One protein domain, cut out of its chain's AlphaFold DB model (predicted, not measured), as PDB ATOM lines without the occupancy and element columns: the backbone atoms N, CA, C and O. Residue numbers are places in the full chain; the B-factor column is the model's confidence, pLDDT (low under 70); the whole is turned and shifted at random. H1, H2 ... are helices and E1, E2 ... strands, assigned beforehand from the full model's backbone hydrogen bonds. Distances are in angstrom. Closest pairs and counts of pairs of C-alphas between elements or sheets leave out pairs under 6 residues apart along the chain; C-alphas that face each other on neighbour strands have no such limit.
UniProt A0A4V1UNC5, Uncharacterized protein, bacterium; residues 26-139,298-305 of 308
ATOM      1  N   VAL A  26      73.889 -33.343  64.888       88.06
ATOM      2  CA  VAL A  26      74.684 -34.016  63.861       88.06
ATOM      3  C   VAL A  26      74.134 -35.422  63.668       88.06
ATOM      4  O   VAL A  26      73.857 -36.125  64.642       88.06
ATOM      5  N   THR A  27      73.945 -35.827  62.416       88.25
ATOM      6  CA  THR A  27      73.364 -37.128  62.064       88.25
ATOM      7  C   THR A  27      74.442 -38.053  61.532       88.25
ATOM      8  O   THR A  27      75.205 -37.680  60.647       88.25
ATOM      9  N   PHE A  28      74.455 -39.275  62.052       83.88
ATOM     10  CA  PHE A  28      75.345 -40.355  61.658       83.88
ATOM     11  C   PHE A  28      74.536 -41.602  61.266       83.88
ATOM     12  O   PHE A  28      73.364 -41.734  61.648       83.88
ATOM     13  N   PRO A  29      75.151 -42.580  60.580       78.56
ATOM     14  CA  PRO A  29      74.585 -43.919  60.473       78.56
ATOM     15  C   PRO A  29      74.348 -44.505  61.878       78.56
ATOM     16  O   PRO A  29      75.288 -44.719  62.638       78.56
ATOM     17  N   GLY A  30      73.080 -44.717  62.246       74.62
ATOM     18  CA  GLY A  30      72.676 -45.205  63.576       74.62
ATOM     19  C   GLY A  30      72.017 -44.166  64.494       74.62
ATOM     20  O   GLY A  30      71.541 -44.540  65.565       74.62
ATOM     21  N   GLY A  31      71.935 -42.893  64.086       82.31
ATOM     22  CA  GLY A  31      71.127 -41.865  64.755       82.31
ATOM     23  C   GLY A  31      71.801 -40.495  64.830       82.31
ATOM     24  O   GLY A  31      72.790 -40.235  64.153       82.31
ATOM     25  N   SER A  32      71.264 -39.603  65.663       86.12
ATOM     26  CA  SER A  32      71.763 -38.231  65.801       86.12
ATOM     27  C   SER A  32      72.320 -37.942  67.191       86.12
ATOM     28  O   SER A  32      71.691 -38.295  68.190       86.12
ATOM     29  N   ALA A  33      73.454 -37.245  67.251       86.88
ATOM     30  CA  ALA A  33      73.925 -36.599  68.469       86.88
ATOM     31  C   ALA A  33      73.404 -35.153  68.521       86.88
ATOM     32  O   ALA A  33      73.450 -34.432  67.524       86.88
ATOM     33  N   GLU A  34      72.898 -34.731  69.676       92.12
ATOM     34  CA  GLU A  34      72.266 -33.426  69.880       92.12
ATOM     35  C   GLU A  34      72.921 -32.700  71.060       92.12
ATOM     36  O   GLU A  34      73.041 -33.250  72.156       92.12
ATOM     37  N   ALA A  35      73.323 -31.452  70.845       92.88
ATOM     38  CA  ALA A  35      73.745 -30.534  71.888       92.88
ATOM     39  C   ALA A  35      72.497 -30.010  72.605       92.88
ATOM     40  O   ALA A  35      71.644 -29.378  71.984       92.88
ATOM     41  N   ARG A  36      72.375 -30.289  73.905       95.38
ATOM     42  CA  ARG A  36      71.172 -29.963  74.686       95.38
ATOM     43  C   ARG A  36      71.341 -28.709  75.524       95.38
ATOM     44  O   ARG A  36      70.392 -27.945  75.675       95.38
ATOM     45  N   GLY A  37      72.535 -28.493  76.058       95.31
ATOM     46  CA  GLY A  37      72.801 -27.336  76.894       95.31
ATOM     47  C   GLY A  37      74.058 -27.476  77.728       95.31
ATOM     48  O   GLY A  37      74.914 -28.330  77.486       95.31
ATOM     49  N   VAL A  38      74.146 -26.628  78.741       95.88
ATOM     50  CA  VAL A  38      75.244 -26.591  79.698       95.88
ATOM     51  C   VAL A  38      74.684 -26.535  81.111       95.88
ATOM     52  O   VAL A  38      73.691 -25.866  81.374       95.88
ATOM     53  N   CYS A  39      75.349 -27.201  82.041       95.56
ATOM     54  CA  CYS A  39      75.092 -27.081  83.462       95.56
ATOM     55  C   CYS A  39      76.331 -26.550  84.180       95.56
ATOM     56  O   CYS A  39      77.472 -26.901  83.872       95.56
ATOM     57  N   GLU A  40      76.100 -25.731  85.190       94.81
ATOM     58  CA  GLU A  40      77.059 -25.406  86.225       94.81
ATOM     59  C   GLU A  40      76.663 -26.169  87.487       94.81
ATOM     60  O   GLU A  40      75.544 -26.036  87.985       94.81
ATOM     61  N   VAL A  41      77.596 -26.965  88.005       90.19
ATOM     62  CA  VAL A  41      77.433 -27.684  89.268       90.19
ATOM     63  C   VAL A  41      78.355 -27.035  90.291       90.19
ATOM     64  O   VAL A  41      79.548 -26.868  90.048       90.19
ATOM     65  N   ARG A  42      77.792 -26.643  91.427       87.94
ATOM     66  CA  ARG A  42      78.480 -26.138  92.618       87.94
ATOM     67  C   ARG A  42      78.075 -27.015  93.808       87.94
ATOM     68  O   ARG A  42      77.052 -27.691  93.704       87.94
ATOM     69  N   PRO A  43      78.808 -26.988  94.934       82.69
ATOM     70  CA  PRO A  43      78.489 -27.845  96.079       82.69
ATOM     71  C   PRO A  43      77.032 -27.714  96.563       82.69
ATOM     72  O   PRO A  43      76.409 -28.714  96.899       82.69
ATOM     73  N   GLU A  44      76.449 -26.514  96.478       86.56
ATOM     74  CA  GLU A  44      75.077 -26.232  96.936       86.56
ATOM     75  C   GLU A  44      74.077 -25.888  95.817       86.56
ATOM     76  O   GLU A  44      72.911 -25.604  96.090       86.56
ATOM     77  N   SER A  45      74.483 -25.893  94.542       91.44
ATOM     78  CA  SER A  45      73.550 -25.553  93.458       91.44
ATOM     79  C   SER A  45      73.881 -26.224  92.136       91.44
ATOM     80  O   SER A  45      75.037 -26.408  91.770       91.44
ATOM     81  N   ILE A  46      72.827 -26.546  91.396       94.31
ATOM     82  CA  ILE A  46      72.890 -26.964  90.002       94.31
ATOM     83  C   ILE A  46      72.076 -25.936  89.240       94.31
ATOM     84  O   ILE A  46      70.939 -25.657  89.623       94.31
ATOM     85  N   ARG A  47      72.676 -25.358  88.207       96.00
ATOM     86  CA  ARG A  47      72.009 -24.438  87.288       96.00
ATOM     87  C   ARG A  47      72.259 -24.926  85.881       96.00
ATOM     88  O   ARG A  47      73.416 -25.160  85.541       96.00
ATOM     89  N   CYS A  48      71.213 -25.096  85.088       96.31
ATOM     90  CA  CYS A  48      71.359 -25.536  83.705       96.31
ATOM     91  C   CYS A  48      70.676 -24.574  82.747       96.31
ATOM     92  O   CYS A  48      69.646 -23.976  83.058       96.31
ATOM     93  N   TRP A  49      71.254 -24.467  81.560       96.94
ATOM     94  CA  TRP A  49      70.766 -23.640  80.476       96.94
ATOM     95  C   TRP A  49      70.729 -24.449  79.188       96.94
ATOM     96  O   TRP A  49      71.576 -25.318  78.970       96.94
ATOM     97  N   ASP A  50      69.747 -24.166  78.343       95.00
ATOM     98  CA  ASP A  50      69.649 -24.741  77.008       95.00
ATOM     99  C   ASP A  50      70.678 -24.125  76.038       95.00
ATOM    100  O   ASP A  50      71.477 -23.249  76.385       95.00
ATOM    101  N   MET A  51      70.658 -24.570  74.782       94.00
ATOM    102  CA  MET A  51      71.541 -24.046  73.732       94.00
ATOM    103  C   MET A  51      71.242 -22.598  73.306       94.00
ATOM    104  O   MET A  51      72.016 -22.023  72.539       94.00
ATOM    105  N   ALA A  52      70.121 -22.013  73.735       91.56
ATOM    106  CA  ALA A  52      69.815 -20.593  73.563       91.56
ATOM    107  C   ALA A  52      70.286 -19.749  74.764       91.56
ATOM    108  O   ALA A  52      70.219 -18.522  74.711       91.56
ATOM    109  N   GLY A  53      70.792 -20.394  75.820       91.12
ATOM    110  CA  GLY A  53      71.220 -19.753  77.055       91.12
ATOM    111  C   GLY A  53      70.076 -19.469  78.027       91.12
ATOM    112  O   GLY A  53      70.304 -18.767  79.004       91.12
ATOM    113  N   ALA A  54      68.870 -19.995  77.800       94.75
ATOM    114  CA  ALA A  54      67.756 -19.863  78.733       94.75
ATOM    115  C   ALA A  54      67.816 -20.958  79.804       94.75
ATOM    116  O   ALA A  54      68.237 -22.081  79.532       94.75
ATOM    117  N   LYS A  55      67.378 -20.653  81.032       95.38
ATOM    118  CA  LYS A  55      67.332 -21.644  82.122       95.38
ATOM    119  C   LYS A  55      66.465 -22.846  81.741       95.38
ATOM    120  O   LYS A  55      65.350 -22.668  81.258       95.38
ATOM    121  N   SER A  56      66.949 -24.053  82.032       96.44
ATOM    122  CA  SER A  56      66.265 -25.306  81.701       96.44
ATOM    123  C   SER A  56      66.069 -26.191  82.932       96.44
ATOM    124  O   SER A  56      66.996 -26.859  83.391       96.44
ATOM    125  N   ALA A  57      64.835 -26.221  83.445       96.38
ATOM    126  CA  ALA A  57      64.458 -27.057  84.587       96.38
ATOM    127  C   ALA A  57      64.589 -28.563  84.283       96.38
ATOM    128  O   ALA A  57      65.039 -29.318  85.139       96.38
ATOM    129  N   GLU A  58      64.273 -28.983  83.053       95.38
ATOM    130  CA  GLU A  58      64.428 -30.371  82.584       95.38
ATOM    131  C   GLU A  58      65.886 -30.849  82.706       95.38
ATOM    132  O   GLU A  58      66.161 -31.953  83.188       95.38
ATOM    133  N   LEU A  59      66.841 -30.005  82.296       95.06
ATOM    134  CA  LEU A  59      68.263 -30.330  82.388       95.06
ATOM    135  C   LEU A  59      68.752 -30.335  83.840       95.06
ATOM    136  O   LEU A  59      69.555 -31.196  84.205       95.06
ATOM    137  N   GLU A  60      68.259 -29.417  84.677       95.81
ATOM    138  CA  GLU A  60      68.570 -29.409  86.111       95.81
ATOM    139  C   GLU A  60      68.075 -30.677  86.811       95.81
ATOM    140  O   GLU A  60      68.817 -31.267  87.598       95.81
ATOM    141  N   GLU A  61      66.849 -31.117  86.521       94.75
ATOM    142  CA  GLU A  61      66.277 -32.350  87.065       94.75
ATOM    143  C   GLU A  61      67.074 -33.580  86.618       94.75
ATOM    144  O   GLU A  61      67.479 -34.397  87.449       94.75
ATOM    145  N   SER A  62      67.401 -33.658  85.325       91.69
ATOM    146  CA  SER A  62      68.227 -34.737  84.772       91.69
ATOM    147  C   SER A  62      69.608 -34.796  85.438       91.69
ATOM    148  O   SER A  62      70.084 -35.872  85.803       91.69
ATOM    149  N   MET A  63      70.243 -33.641  85.658       92.25
ATOM    150  CA  MET A  63      71.529 -33.552  86.352       92.25
ATOM    151  C   MET A  63      71.420 -33.983  87.820       92.25
ATOM    152  O   MET A  63      72.272 -34.722  88.312       92.25
ATOM    153  N   ARG A  64      70.366 -33.560  88.530       92.56
ATOM    154  CA  ARG A  64      70.116 -33.982  89.920       92.56
ATOM    155  C   ARG A  64      69.981 -35.495  90.026       92.56
ATOM    156  O   ARG A  64      70.601 -36.080  90.912       92.56
ATOM    157  N   ALA A  65      69.232 -36.120  89.119       89.25
ATOM    158  CA  ALA A  65      69.069 -37.572  89.086       89.25
ATOM    159  C   ALA A  65      70.413 -38.292  88.892       89.25
ATOM    160  O   ALA A  65      70.700 -39.278  89.566       89.25
ATOM    161  N   VAL A  66      71.275 -37.765  88.019       86.19
ATOM    162  CA  VAL A  66      72.610 -38.325  87.788       86.19
ATOM    163  C   VAL A  66      73.521 -38.205  89.011       86.19
ATOM    164  O   VAL A  66      74.166 -39.183  89.389       86.19
ATOM    165  N   LEU A  67      73.552 -37.045  89.670       86.81
ATOM    166  CA  LEU A  67      74.366 -36.855  90.875       86.81
ATOM    167  C   LEU A  67      73.858 -37.686  92.059       86.81
ATOM    168  O   LEU A  67      74.664 -38.216  92.822       86.81
ATOM    169  N   ALA A  68      72.539 -37.862  92.182       87.31
ATOM    170  CA  ALA A  68      71.935 -38.716  93.202       87.31
ATOM    171  C   ALA A  68      72.351 -40.194  93.064       87.31
ATOM    172  O   ALA A  68      72.439 -40.898  94.067       87.31
ATOM    173  N   ASN A  69      72.686 -40.643  91.850       85.31
ATOM    174  CA  ASN A  69      73.201 -41.990  91.584       85.31
ATOM    175  C   ASN A  69      74.704 -42.153  91.895       85.31
ATOM    176  O   ASN A  69      75.309 -43.154  91.515       85.31
ATOM    177  N   GLY A  70      75.322 -41.188  92.586       77.88
ATOM    178  CA  GLY A  70      76.696 -41.293  93.082       77.88
ATOM    179  C   GLY A  70      77.774 -40.919  92.064       77.88
ATOM    180  O   GLY A  70      78.943 -41.240  92.267       77.88
ATOM    181  N   GLN A  71      77.421 -40.244  90.965       78.25
ATOM    182  CA  GLN A  71      78.426 -39.772  90.016       78.25
ATOM    183  C   GLN A  71      79.211 -38.591  90.614       78.25
ATOM    184  O   GLN A  71      78.700 -37.481  90.736       78.25
ATOM    185  N   GLU A  72      80.478 -38.817  90.967       76.31
ATOM    186  CA  GLU A  72      81.346 -37.774  91.528       76.31
ATOM    187  C   GLU A  72      81.677 -36.693  90.498       76.31
ATOM    188  O   GLU A  72      82.121 -37.016  89.396       76.31
ATOM    189  N   VAL A  73      81.558 -35.410  90.849       76.44
ATOM    190  CA  VAL A  73      82.003 -34.292  90.001       76.44
ATOM    191  C   VAL A  73      83.314 -33.737  90.540       76.44
ATOM    192  O   VAL A  73      83.403 -33.327  91.692       76.44
ATOM    193  N   SER A  74      84.335 -33.706  89.688       77.00
ATOM    194  CA  SER A  74      85.627 -33.099  89.995       77.00
ATOM    195  C   SER A  74      85.726 -31.701  89.387       77.00
ATOM    196  O   SER A  74      85.248 -31.453  88.279       77.00
ATOM    197  N   PHE A  75      86.373 -30.787  90.111       81.25
ATOM    198  CA  PHE A  75      86.508 -29.383  89.730       81.25
ATOM    199  C   PHE A  75      87.978 -28.995  89.611       81.25
ATOM    200  O   PHE A  75      88.805 -29.397  90.431       81.25
ATOM    201  N   ARG A  76      88.310 -28.179  88.606       81.75
ATOM    202  CA  ARG A  76      89.628 -27.541  88.499       81.75
ATOM    203  C   ARG A  76      89.568 -26.128  89.066       81.75
ATOM    204  O   ARG A  76      88.742 -25.319  88.638       81.75
ATOM    205  N   VAL A  77      90.452 -25.838  90.019       85.50
ATOM    206  CA  VAL A  77      90.586 -24.507  90.628       85.50
ATOM    207  C   VAL A  77      91.024 -23.496  89.564       85.50
ATOM    208  O   VAL A  77      91.870 -23.796  88.724       85.50
ATOM    209  N   GLY A  78      90.421 -22.303  89.581       86.31
ATOM    210  CA  GLY A  78      90.722 -21.227  88.630       86.31
ATOM    211  C   GLY A  78      90.149 -21.420  87.220       86.31
ATOM    212  O   GLY A  78      90.472 -20.639  86.330       86.31
ATOM    213  N   LYS A  79      89.308 -22.441  86.997       88.56
ATOM    214  CA  LYS A  79      88.652 -22.719  85.708       88.56
ATOM    215  C   LYS A  79      87.136 -22.564  85.804       88.56
ATOM    216  O   LYS A  79      86.548 -22.741  86.873       88.56
ATOM    217  N   LYS A  80      86.488 -22.309  84.666       88.69
ATOM    218  CA  LYS A  80      85.037 -22.466  84.516       88.69
ATOM    219  C   LYS A  80      84.729 -23.950  84.393       88.69
ATOM    220  O   LYS A  80      84.973 -24.556  83.356       88.69
ATOM    221  N   ASN A  81      84.198 -24.547  85.451       88.69
ATOM    222  CA  ASN A  81      83.762 -25.936  85.407       88.69
ATOM    223  C   ASN A  81      82.319 -25.983  84.895       88.69
ATOM    224  O   ASN A  81      81.419 -25.365  85.474       88.69
ATOM    225  N   ARG A  82      82.123 -26.666  83.771       92.06
ATOM    226  CA  ARG A  82      80.844 -26.852  83.090       92.06
ATOM    227  C   ARG A  82      80.611 -28.329  82.842       92.06
ATOM    228  O   ARG A  82      81.554 -29.096  82.647       92.06
ATOM    229  N   ILE A  83      79.345 -28.711  82.828       91.81
ATOM    230  CA  ILE A  83      78.911 -30.008  82.341       91.81
ATOM    231  C   ILE A  83      78.115 -29.770  81.065       91.81
ATOM    232  O   ILE A  83      77.041 -29.179  81.105       91.81
ATOM    233  N   LEU A  84      78.662 -30.177  79.930       91.88
ATOM    234  CA  LEU A  84      77.989 -30.106  78.643       91.88
ATOM    235  C   LEU A  84      76.997 -31.264  78.573       91.88
ATOM    236  O   LEU A  84      77.351 -32.403  78.888       91.88
ATOM    237  N   VAL A  85      75.762 -30.976  78.185       92.38
ATOM    238  CA  VAL A  85      74.706 -31.980  78.096       92.38
ATOM    239  C   VAL A  85      74.491 -32.339  76.637       92.38
ATOM    240  O   VAL A  85      74.186 -31.472  75.813       92.38
ATOM    241  N   ILE A  86      74.634 -33.620  76.321       90.94
ATOM    242  CA  ILE A  86      74.425 -34.154  74.977       90.94
ATOM    243  C   ILE A  86      73.384 -35.264  75.019       90.94
ATOM    244  O   ILE A  86      73.315 -36.024  75.979       90.94
ATOM    245  N   ARG A  87      72.583 -35.393  73.968       88.12
ATOM    246  CA  ARG A  87      71.766 -36.586  73.736       88.12
ATOM    247  C   ARG A  87      72.429 -37.399  72.638       88.12
ATOM    248  O   ARG A  87      72.753 -36.845  71.590       88.12
ATOM    249  N   ARG A  88      72.629 -38.695  72.865       79.62
ATOM    250  CA  ARG A  88      73.253 -39.598  71.886       79.62
ATOM    251  C   ARG A  88      72.335 -40.766  71.520       79.62
ATOM    252  O   ARG A  88      71.488 -41.145  72.336       79.62
ATOM    253  N   PRO A  89      72.486 -41.354  70.319       74.00
ATOM    254  CA  PRO A  89      71.692 -42.502  69.910       74.00
ATOM    255  C   PRO A  89      72.274 -43.818  70.456       74.00
ATOM    256  O   PRO A  89      73.409 -43.873  70.931       74.00
ATOM    257  N   GLN A  90      71.485 -44.889  70.345       66.75
ATOM    258  CA  GLN A  90      71.741 -46.221  70.911       66.75
ATOM    259  C   GLN A  90      73.054 -46.887  70.467       66.75
ATOM    260  O   GLN A  90      73.649 -47.623  71.244       66.75
ATOM    261  N   ALA A  91      73.492 -46.689  69.223       57.22
ATOM    262  CA  ALA A  91      74.544 -47.506  68.607       57.22
ATOM    263  C   ALA A  91      75.828 -46.728  68.272       57.22
ATOM    264  O   ALA A  91      76.592 -47.144  67.402       57.22
ATOM    265  N   LEU A  92      76.066 -45.593  68.933       59.75
ATOM    266  CA  LEU A  92      77.140 -44.675  68.563       59.75
ATOM    267  C   LEU A  92      78.149 -44.505  69.700       59.75
ATOM    268  O   LEU A  92      77.798 -44.082  70.804       59.75
ATOM    269  N   SER A  93      79.415 -44.824  69.417       56.94
ATOM    270  CA  SER A  93      80.521 -44.402  70.277       56.94
ATOM    271  C   SER A  93      80.834 -42.954  69.938       56.94
ATOM    272  O   SER A  93      81.447 -42.696  68.908       56.94
ATOM    273  N   VAL A  94      80.375 -42.024  70.779       56.44
ATOM    274  CA  VAL A  94      80.760 -40.613  70.688       56.44
ATOM    275  C   VAL A  94      82.091 -40.462  71.412       56.44
ATOM    276  O   VAL A  94      82.125 -40.427  72.640       56.44
ATOM    277  N   SER A  95      83.189 -40.334  70.673       60.09
ATOM    278  CA  SER A  95      84.364 -39.654  71.214       60.09
ATOM    279  C   SER A  95      84.199 -38.164  70.979       60.09
ATOM    280  O   SER A  95      83.791 -37.757  69.893       60.09
ATOM    281  N   TYR A  96      84.484 -37.358  72.000       61.19
ATOM    282  CA  TYR A  96      84.472 -35.908  71.898       61.19
ATOM    283  C   TYR A  96      85.867 -35.334  72.097       61.19
ATOM    284  O   TYR A  96      86.609 -35.723  72.990       61.19
ATOM    285  N   ARG A  97      86.235 -34.373  71.257       58.59
ATOM    286  CA  ARG A  97      87.413 -33.535  71.481       58.59
ATOM    287  C   ARG A  97      86.925 -32.164  71.920       58.59
ATOM    288  O   ARG A  97      86.046 -31.609  71.272       58.59
ATOM    289  N   THR A  98      87.456 -31.654  73.028       54.50
ATOM    290  CA  THR A  98      87.030 -30.366  73.598       54.50
ATOM    291  C   THR A  98      87.852 -29.189  73.065       54.50
ATOM    292  O   THR A  98      87.430 -28.048  73.201       54.50
ATOM    293  N   ASN A  99      89.017 -29.458  72.458       53.50
ATOM    294  CA  ASN A  99      89.862 -28.509  71.724       53.50
ATOM    295  C   ASN A  99      90.874 -29.299  70.850       53.50
ATOM    296  O   ASN A  99      91.311 -30.376  71.278       53.50
ATOM    297  N   PRO A 100      91.333 -28.807  69.679       50.84
ATOM    298  CA  PRO A 100      92.471 -29.390  68.957       50.84
ATOM    299  C   PRO A 100      93.717 -29.668  69.825       50.84
ATOM    300  O   PRO A 100      94.492 -30.552  69.492       50.84
ATOM    301  N   ASN A 101      93.892 -29.038  70.986       44.66
ATOM    302  CA  ASN A 101      95.029 -29.283  71.884       44.66
ATOM    303  C   ASN A 101      94.698 -30.109  73.142       44.66
ATOM    304  O   ASN A 101      95.606 -30.449  73.893       44.66
ATOM    305  N   ASN A 102      93.426 -30.452  73.385       46.78
ATOM    306  CA  ASN A 102      93.004 -31.227  74.556       46.78
ATOM    307  C   ASN A 102      91.943 -32.266  74.164       46.78
ATOM    308  O   ASN A 102      90.810 -31.934  73.810       46.78
ATOM    309  N   SER A 103      92.310 -33.546  74.228       48.94
ATOM    310  CA  SER A 103      91.398 -34.665  73.986       48.94
ATOM    311  C   SER A 103      90.967 -35.284  75.315       48.94
ATOM    312  O   SER A 103      91.763 -35.952  75.975       48.94
ATOM    313  N   LEU A 104      89.704 -35.092  75.698       52.81
ATOM    314  CA  LEU A 104      89.059 -35.933  76.702       52.81
ATOM    315  C   LEU A 104      88.436 -37.124  75.979       52.81
ATOM    316  O   LEU A 104      87.418 -36.996  75.319       52.81
ATOM    317  N   TYR A 105      89.077 -38.283  76.073       50.72
ATOM    318  CA  TYR A 105      88.587 -39.488  75.420       50.72
ATOM    319  C   TYR A 105      87.507 -40.155  76.281       50.72
ATOM    320  O   TYR A 105      87.818 -40.844  77.251       50.72
ATOM    321  N   GLY A 106      86.237 -39.936  75.939       54.31
ATOM    322  CA  GLY A 106      85.135 -40.805  76.349       54.31
ATOM    323  C   GLY A 106      84.910 -41.855  75.266       54.31
ATOM    324  O   GLY A 106      84.738 -41.495  74.107       54.31
ATOM    325  N   ASN A 107      84.954 -43.141  75.606       50.38
ATOM    326  CA  ASN A 107      84.578 -44.212  74.685       50.38
ATOM    327  C   ASN A 107      83.492 -45.033  75.368       50.38
ATOM    328  O   ASN A 107      83.764 -45.791  76.298       50.38
ATOM    329  N   TRP A 108      82.250 -44.813  74.947       53.03
ATOM    330  CA  TRP A 108      81.081 -45.395  75.590       53.03
ATOM    331  C   TRP A 108      80.346 -46.281  74.600       53.03
ATOM    332  O   TRP A 108      79.521 -45.829  73.809       53.03
ATOM    333  N   GLN A 109      80.626 -47.577  74.671       51.94
ATOM    334  CA  GLN A 109      79.775 -48.581  74.053       51.94
ATOM    335  C   GLN A 109      78.665 -48.911  75.053       51.94
ATOM    336  O   GLN A 109      78.870 -49.689  75.979       51.94
ATOM    337  N   GLN A 110      77.498 -48.285  74.910       51.19
ATOM    338  CA  GLN A 110      76.292 -48.744  75.601       51.19
ATOM    339  C   GLN A 110      75.314 -49.260  74.559       51.19
ATOM    340  O   GLN A 110      75.088 -48.596  73.558       51.19
ATOM    341  N   GLN A 111      74.746 -50.436  74.809       52.09
ATOM    342  CA  GLN A 111      73.584 -50.940  74.090       52.09
ATOM    343  C   GLN A 111      72.340 -50.532  74.894       52.09
ATOM    344  O   GLN A 111      72.223 -50.925  76.052       52.09
ATOM    345  N   GLY A 112      71.436 -49.729  74.327       62.25
ATOM    346  CA  GLY A 112      70.199 -49.311  75.012       62.25
ATOM    347  C   GLY A 112      69.531 -48.082  74.390       62.25
ATOM    348  O   GLY A 112      70.031 -47.551  73.409       62.25
ATOM    349  N   GLU A 113      68.408 -47.633  74.947       68.75
ATOM    350  CA  GLU A 113      67.676 -46.442  74.483       68.75
ATOM    351  C   GLU A 113      68.573 -45.189  74.372       68.75
ATOM    352  O   GLU A 113      69.597 -45.107  75.057       68.75
ATOM    353  N   PRO A 114      68.215 -44.186  73.543       71.44
ATOM    354  CA  PRO A 114      68.923 -42.910  73.505       71.44
ATOM    355  C   PRO A 114      69.109 -42.337  74.914       71.44
ATOM    356  O   PRO A 114      68.139 -42.160  75.650       71.44
ATOM    357  N   THR A 115      70.352 -42.029  75.281       78.75
ATOM    358  CA  THR A 115      70.688 -41.537  76.623       78.75
ATOM    359  C   THR A 115      71.170 -40.095  76.579       78.75
ATOM    360  O   THR A 115      71.811 -39.654  75.619       78.75
ATOM    361  N   THR A 116      70.849 -39.356  77.638       84.69
ATOM    362  CA  THR A 116      71.471 -38.066  77.935       84.69
ATOM    363  C   THR A 116      72.811 -38.324  78.610       84.69
ATOM    364  O   THR A 116      72.883 -39.027  79.617       84.69
ATOM    365  N   GLU A 117      73.876 -37.765  78.050       84.12
ATOM    366  CA  GLU A 117      75.233 -37.848  78.568       84.12
ATOM    367  C   GLU A 117      75.711 -36.476  79.057       84.12
ATOM    368  O   GLU A 117      75.340 -35.419  78.540       84.12
ATOM    369  N   PHE A 118      76.551 -36.525  80.088       86.19
ATOM    370  CA  PHE A 118      77.039 -35.377  80.833       86.19
ATOM    371  C   PHE A 118      78.563 -35.320  80.740       86.19
ATOM    372  O   PHE A 118      79.283 -36.082  81.389       86.19
ATOM    373  N   VAL A 119      79.055 -34.405  79.911       85.25
ATOM    374  CA  VAL A 119      80.472 -34.263  79.577       85.25
ATOM    375  C   VAL A 119      81.101 -33.164  80.421       85.25
ATOM    376  O   VAL A 119      80.686 -32.010  80.375       85.25
ATOM    377  N   ARG A 120      82.142 -33.494  81.186       86.12
ATOM    378  CA  ARG A 120      82.861 -32.502  81.998       86.12
ATOM    379  C   ARG A 120      83.766 -31.654  81.121       86.12
ATOM    380  O   ARG A 120      84.550 -32.184  80.338       86.12
ATOM    381  N   TYR A 121      83.722 -30.349  81.332       86.06
ATOM    382  CA  TYR A 121      84.578 -29.402  80.644       86.06
ATOM    383  C   TYR A 121      85.082 -28.329  81.614       86.06
ATOM    384  O   TYR A 121      84.312 -27.727  82.361       86.06
ATOM    385  N   SER A 122      86.396 -28.108  81.623       86.81
ATOM    386  CA  SER A 122      87.040 -27.056  82.412       86.81
ATOM    387  C   SER A 122      87.617 -26.023  81.455       86.81
ATOM    388  O   SER A 122      88.671 -26.268  80.869       86.81
ATOM    389  N   ALA A 123      86.928 -24.896  81.317       85.62
ATOM    390  CA  ALA A 123      87.303 -23.811  80.419       85.62
ATOM    391  C   ALA A 123      88.191 -22.771  81.118       85.62
ATOM    392  O   ALA A 123      88.098 -22.564  82.337       85.62
ATOM    393  N   GLU A 124      89.020 -22.074  80.349       88.69
ATOM    394  CA  GLU A 124      89.652 -20.836  80.788       88.69
ATOM    395  C   GLU A 124      88.592 -19.772  81.113       88.69
ATOM    396  O   GLU A 124      87.531 -19.725  80.482       88.69
ATOM    397  N   PRO A 125      88.858 -18.857  82.064       88.69
ATOM    398  CA  PRO A 125      87.933 -17.770  82.380       88.69
ATOM    399  C   PRO A 125      87.544 -16.893  81.178       88.69
ATOM    400  O   PRO A 125      86.477 -16.285  81.193       88.69
ATOM    401  N   SER A 126      88.386 -16.829  80.145       88.75
ATOM    402  CA  SER A 126      88.133 -16.075  78.913       88.75
ATOM    403  C   SER A 126      87.301 -16.824  77.869       88.75
ATOM    404  O   SER A 126      86.811 -16.188  76.945       88.75
ATOM    405  N   GLU A 127      87.149 -18.148  77.973       89.00
ATOM    406  CA  GLU A 127      86.383 -18.931  76.995       89.00
ATOM    407  C   GLU A 127      84.879 -18.691  77.188       89.00
ATOM    408  O   GLU A 127      84.358 -18.842  78.298       89.00
ATOM    409  N   THR A 128      84.192 -18.308  76.108       89.19
ATOM    410  CA  THR A 128      82.750 -17.993  76.087       89.19
ATOM    411  C   THR A 128      81.909 -19.095  75.454       89.19
ATOM    412  O   THR A 128      80.715 -19.195  75.734       89.19
ATOM    413  N   GLU A 129      82.522 -19.940  74.629       90.12
ATOM    414  CA  GLU A 129      81.881 -21.068  73.969       90.12
ATOM    415  C   GLU A 129      82.840 -22.252  73.800       90.12
ATOM    416  O   GLU A 129      84.058 -22.088  73.853       90.12
ATOM    417  N   VAL A 130      82.287 -23.448  73.597       87.75
ATOM    418  CA  VAL A 130      83.056 -24.652  73.252       87.75
ATOM    419  C   VAL A 130      82.345 -25.436  72.156       87.75
ATOM    420  O   VAL A 130      81.124 -25.568  72.171       87.75
ATOM    421  N   VAL A 131      83.100 -25.990  71.213       86.69
ATOM    422  CA  VAL A 131      82.598 -26.932  70.205       86.69
ATOM    423  C   VAL A 131      83.156 -28.310  70.525       86.69
ATOM    424  O   VAL A 131      84.348 -28.462  70.791       86.69
ATOM    425  N   LEU A 132      82.295 -29.320  70.504       83.44
ATOM    426  CA  LEU A 132      82.695 -30.716  70.619       83.44
ATOM    427  C   LEU A 132      82.848 -31.319  69.228       83.44
ATOM    428  O   LEU A 132      82.048 -31.048  68.345       83.44
ATOM    429  N   THR A 133      83.824 -32.190  69.015       82.00
ATOM    430  CA  THR A 133      83.828 -33.048  67.819       82.00
ATOM    431  C   THR A 133      83.111 -34.347  68.142       82.00
ATOM    432  O   THR A 133      83.707 -35.175  68.806       82.00
ATOM    433  N   ALA A 134      81.877 -34.560  67.696       81.06
ATOM    434  CA  ALA A 134      81.242 -35.871  67.790       81.06
ATOM    435  C   ALA A 134      81.845 -36.803  66.737       81.06
ATOM    436  O   ALA A 134      82.019 -36.393  65.591       81.06
ATOM    437  N   GLN A 135      82.157 -38.043  67.104       79.75
ATOM    438  CA  GLN A 135      82.675 -39.034  66.163       79.75
ATOM    439  C   GLN A 135      81.864 -40.326  66.228       79.75
ATOM    440  O   GLN A 135      81.190 -40.571  67.220       79.75
ATOM    441  N   THR A 136      81.930 -41.142  65.181       79.56
ATOM    442  CA  THR A 136      81.391 -42.507  65.162       79.56
ATOM    443  C   THR A 136      82.253 -43.402  64.286       79.56
ATOM    444  O   THR A 136      82.996 -42.911  63.439       79.56
ATOM    445  N   VAL A 137      82.129 -44.717  64.457       80.50
ATOM    446  CA  VAL A 137      82.692 -45.700  63.533       80.50
ATOM    447  C   VAL A 137      81.577 -46.179  62.614       80.50
ATOM    448  O   VAL A 137      80.657 -46.867  63.054       80.50
ATOM    449  N   VAL A 138      81.674 -45.836  61.335       83.19
ATOM    450  CA  VAL A 138      80.762 -46.325  60.303       83.19
ATOM    451  C   VAL A 138      81.357 -47.589  59.712       83.19
ATOM    452  O   VAL A 138      82.468 -47.579  59.189       83.19
ATOM    453  N   GLN A 139      80.635 -48.701  59.834       85.44
ATOM    454  CA  GLN A 139      81.014 -49.947  59.176       85.44
ATOM    455  C   GLN A 139      80.585 -49.912  57.713       85.44
ATOM    456  O   GLN A 139      79.491 -49.438  57.402       85.44
ATOM    457  N   ALA A 298      81.910 -34.888  63.202       86.00
ATOM    458  CA  ALA A 298      81.158 -33.661  62.995       86.00
ATOM    459  C   ALA A 298      81.322 -32.711  64.188       86.00
ATOM    460  O   ALA A 298      81.476 -33.144  65.331       86.00
ATOM    461  N   ALA A 299      81.287 -31.407  63.927       88.38
ATOM    462  CA  ALA A 299      81.313 -30.383  64.964       88.38
ATOM    463  C   ALA A 299      79.915 -30.230  65.600       88.38
ATOM    464  O   ALA A 299      78.942 -29.915  64.919       88.38
ATOM    465  N   LEU A 300      79.827 -30.442  66.910       88.94
ATOM    466  CA  LEU A 300      78.631 -30.387  67.744       88.94
ATOM    467  C   LEU A 300      78.716 -29.187  68.702       88.94
ATOM    468  O   LEU A 300      79.654 -29.081  69.492       88.94
ATOM    469  N   GLY A 301      77.732 -28.291  68.653       89.94
ATOM    470  CA  GLY A 301      77.702 -27.044  69.428       89.94
ATOM    471  C   GLY A 301      77.428 -25.822  68.539       89.94
ATOM    472  O   GLY A 301      76.693 -25.958  67.557       89.94
ATOM    473  N   PRO A 302      77.995 -24.638  68.850       91.62
ATOM    474  CA  PRO A 302      78.787 -24.319  70.041       91.62
ATOM    475  C   PRO A 302      77.925 -24.317  71.312       91.62
ATOM    476  O   PRO A 302      76.750 -23.956  71.278       91.62
ATOM    477  N   PHE A 303      78.500 -24.729  72.438       92.19
ATOM    478  CA  PHE A 303      77.874 -24.670  73.755       92.19
ATOM    479  C   PHE A 303      78.213 -23.336  74.427       92.19
ATOM    480  O   PHE A 303      79.401 -23.021  74.535       92.19
ATOM    481  N   PRO A 304      77.225 -22.573  74.925       92.19
ATOM    482  CA  PRO A 304      77.498 -21.340  75.654       92.19
ATOM    483  C   PRO A 304      78.140 -21.665  77.008       92.19
ATOM    484  O   PRO A 304      77.602 -22.454  77.776       92.19
ATOM    485  N   LEU A 305      79.287 -21.067  77.332       91.06
ATOM    486  CA  LEU A 305      79.962 -21.276  78.623       91.06
ATOM    487  C   LEU A 305      79.563 -20.234  79.674       91.06
ATOM    488  O   LEU A 305      79.706 -20.498  80.870       91.06
TER     489      LEU A 305
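What this domain is: This is residues 26 to 139 and 298 to 305 of the 308 residues of an uncharacterized protein of bacterium (UniProt A0A4V1UNC5). A strongly twisted sheet of five strands, E1 to E5, has the helix H1 on one face, while the antiparallel pair E6 and E7 lies partly over the opposite face, with E7 close along E2. The long link from E4 to E5 reaches across to E6 and pairs briefly with it at residues 96 to 97. The printed part has 122 residues with one named helix and seven named strands, in the order E1 E2 E3 H1 E4 E5 E6 E7, and its class is mostly strand. The large sheet is branched at E2, and its neighbour pairs are antiparallel. The whole is compact, with a radius of gyration of the C-alphas of 14.0 A and spans of 44 by 32 by 26 A.

How they stand to each other: Begin at E2, residues 31 to 42. On one side of it find E1, residues 26 to 28, and E3, residues 45 to 50; E1, E2 and E3 make a meander, each strand the antiparallel neighbour of the one before. N 26 and O 33 are 2.9 A apart, and N 40 and O 47 are 2.8 A apart, both within hydrogen-bond range. On the other side of E2 is E4, residues 80 to 88, with N 39 and O 83 at 2.8 A. E2 lies on one side of E4 and E5, residues 115 to 123, on the other side, with N 84 and O 119 within hydrogen-bond range at 2.8 A; E4 and E5 are antiparallel neighbours and a hairpin. H1, residues 57 to 68, is on this sheet; its closest C-alphas to E3 are those of Cys 48 and Glu 60, 5.3 A. Every O i to N i+4 pair in H1 is within hydrogen-bond range. E6, residues 129 to 139, and E7, residues 298 to 304, are antiparallel, with N 132 and O 300 at 2.8 A. The closest C-alphas of E2 and E7 are those of Ala 35 and Gly 301, 5.8 A. H1 is apart from E6 and E7.

Where its parts are: Find C-alpha 31 at (71.127, -41.865, 64.755); from there E2 runs 32.8 A to C-alpha 42. E1 measures 6.7 A, E3 16.9 A, E4 24.3 A and E5 24.6 A. H1 starts at C-alpha 57, (64.458, -27.057, 84.587), and runs 16.3 A. E6 runs 32.5 A to C-alpha 139 at (81.014, -49.947, 59.176), and E7 measures 18.0 A.

The domain as a whole: The C-alphas of Glu 44 and Gln 139, 45.0 A apart, are the two farthest apart. Residues 140 to 297 are not printed, and C-alphas 139 and 298 are 16.7 A apart across the cut. The links H1 to E4 and E4 to E5 are long. Mean pLDDT of the printed part is 81.4, and residues 90 to 113 are under 70.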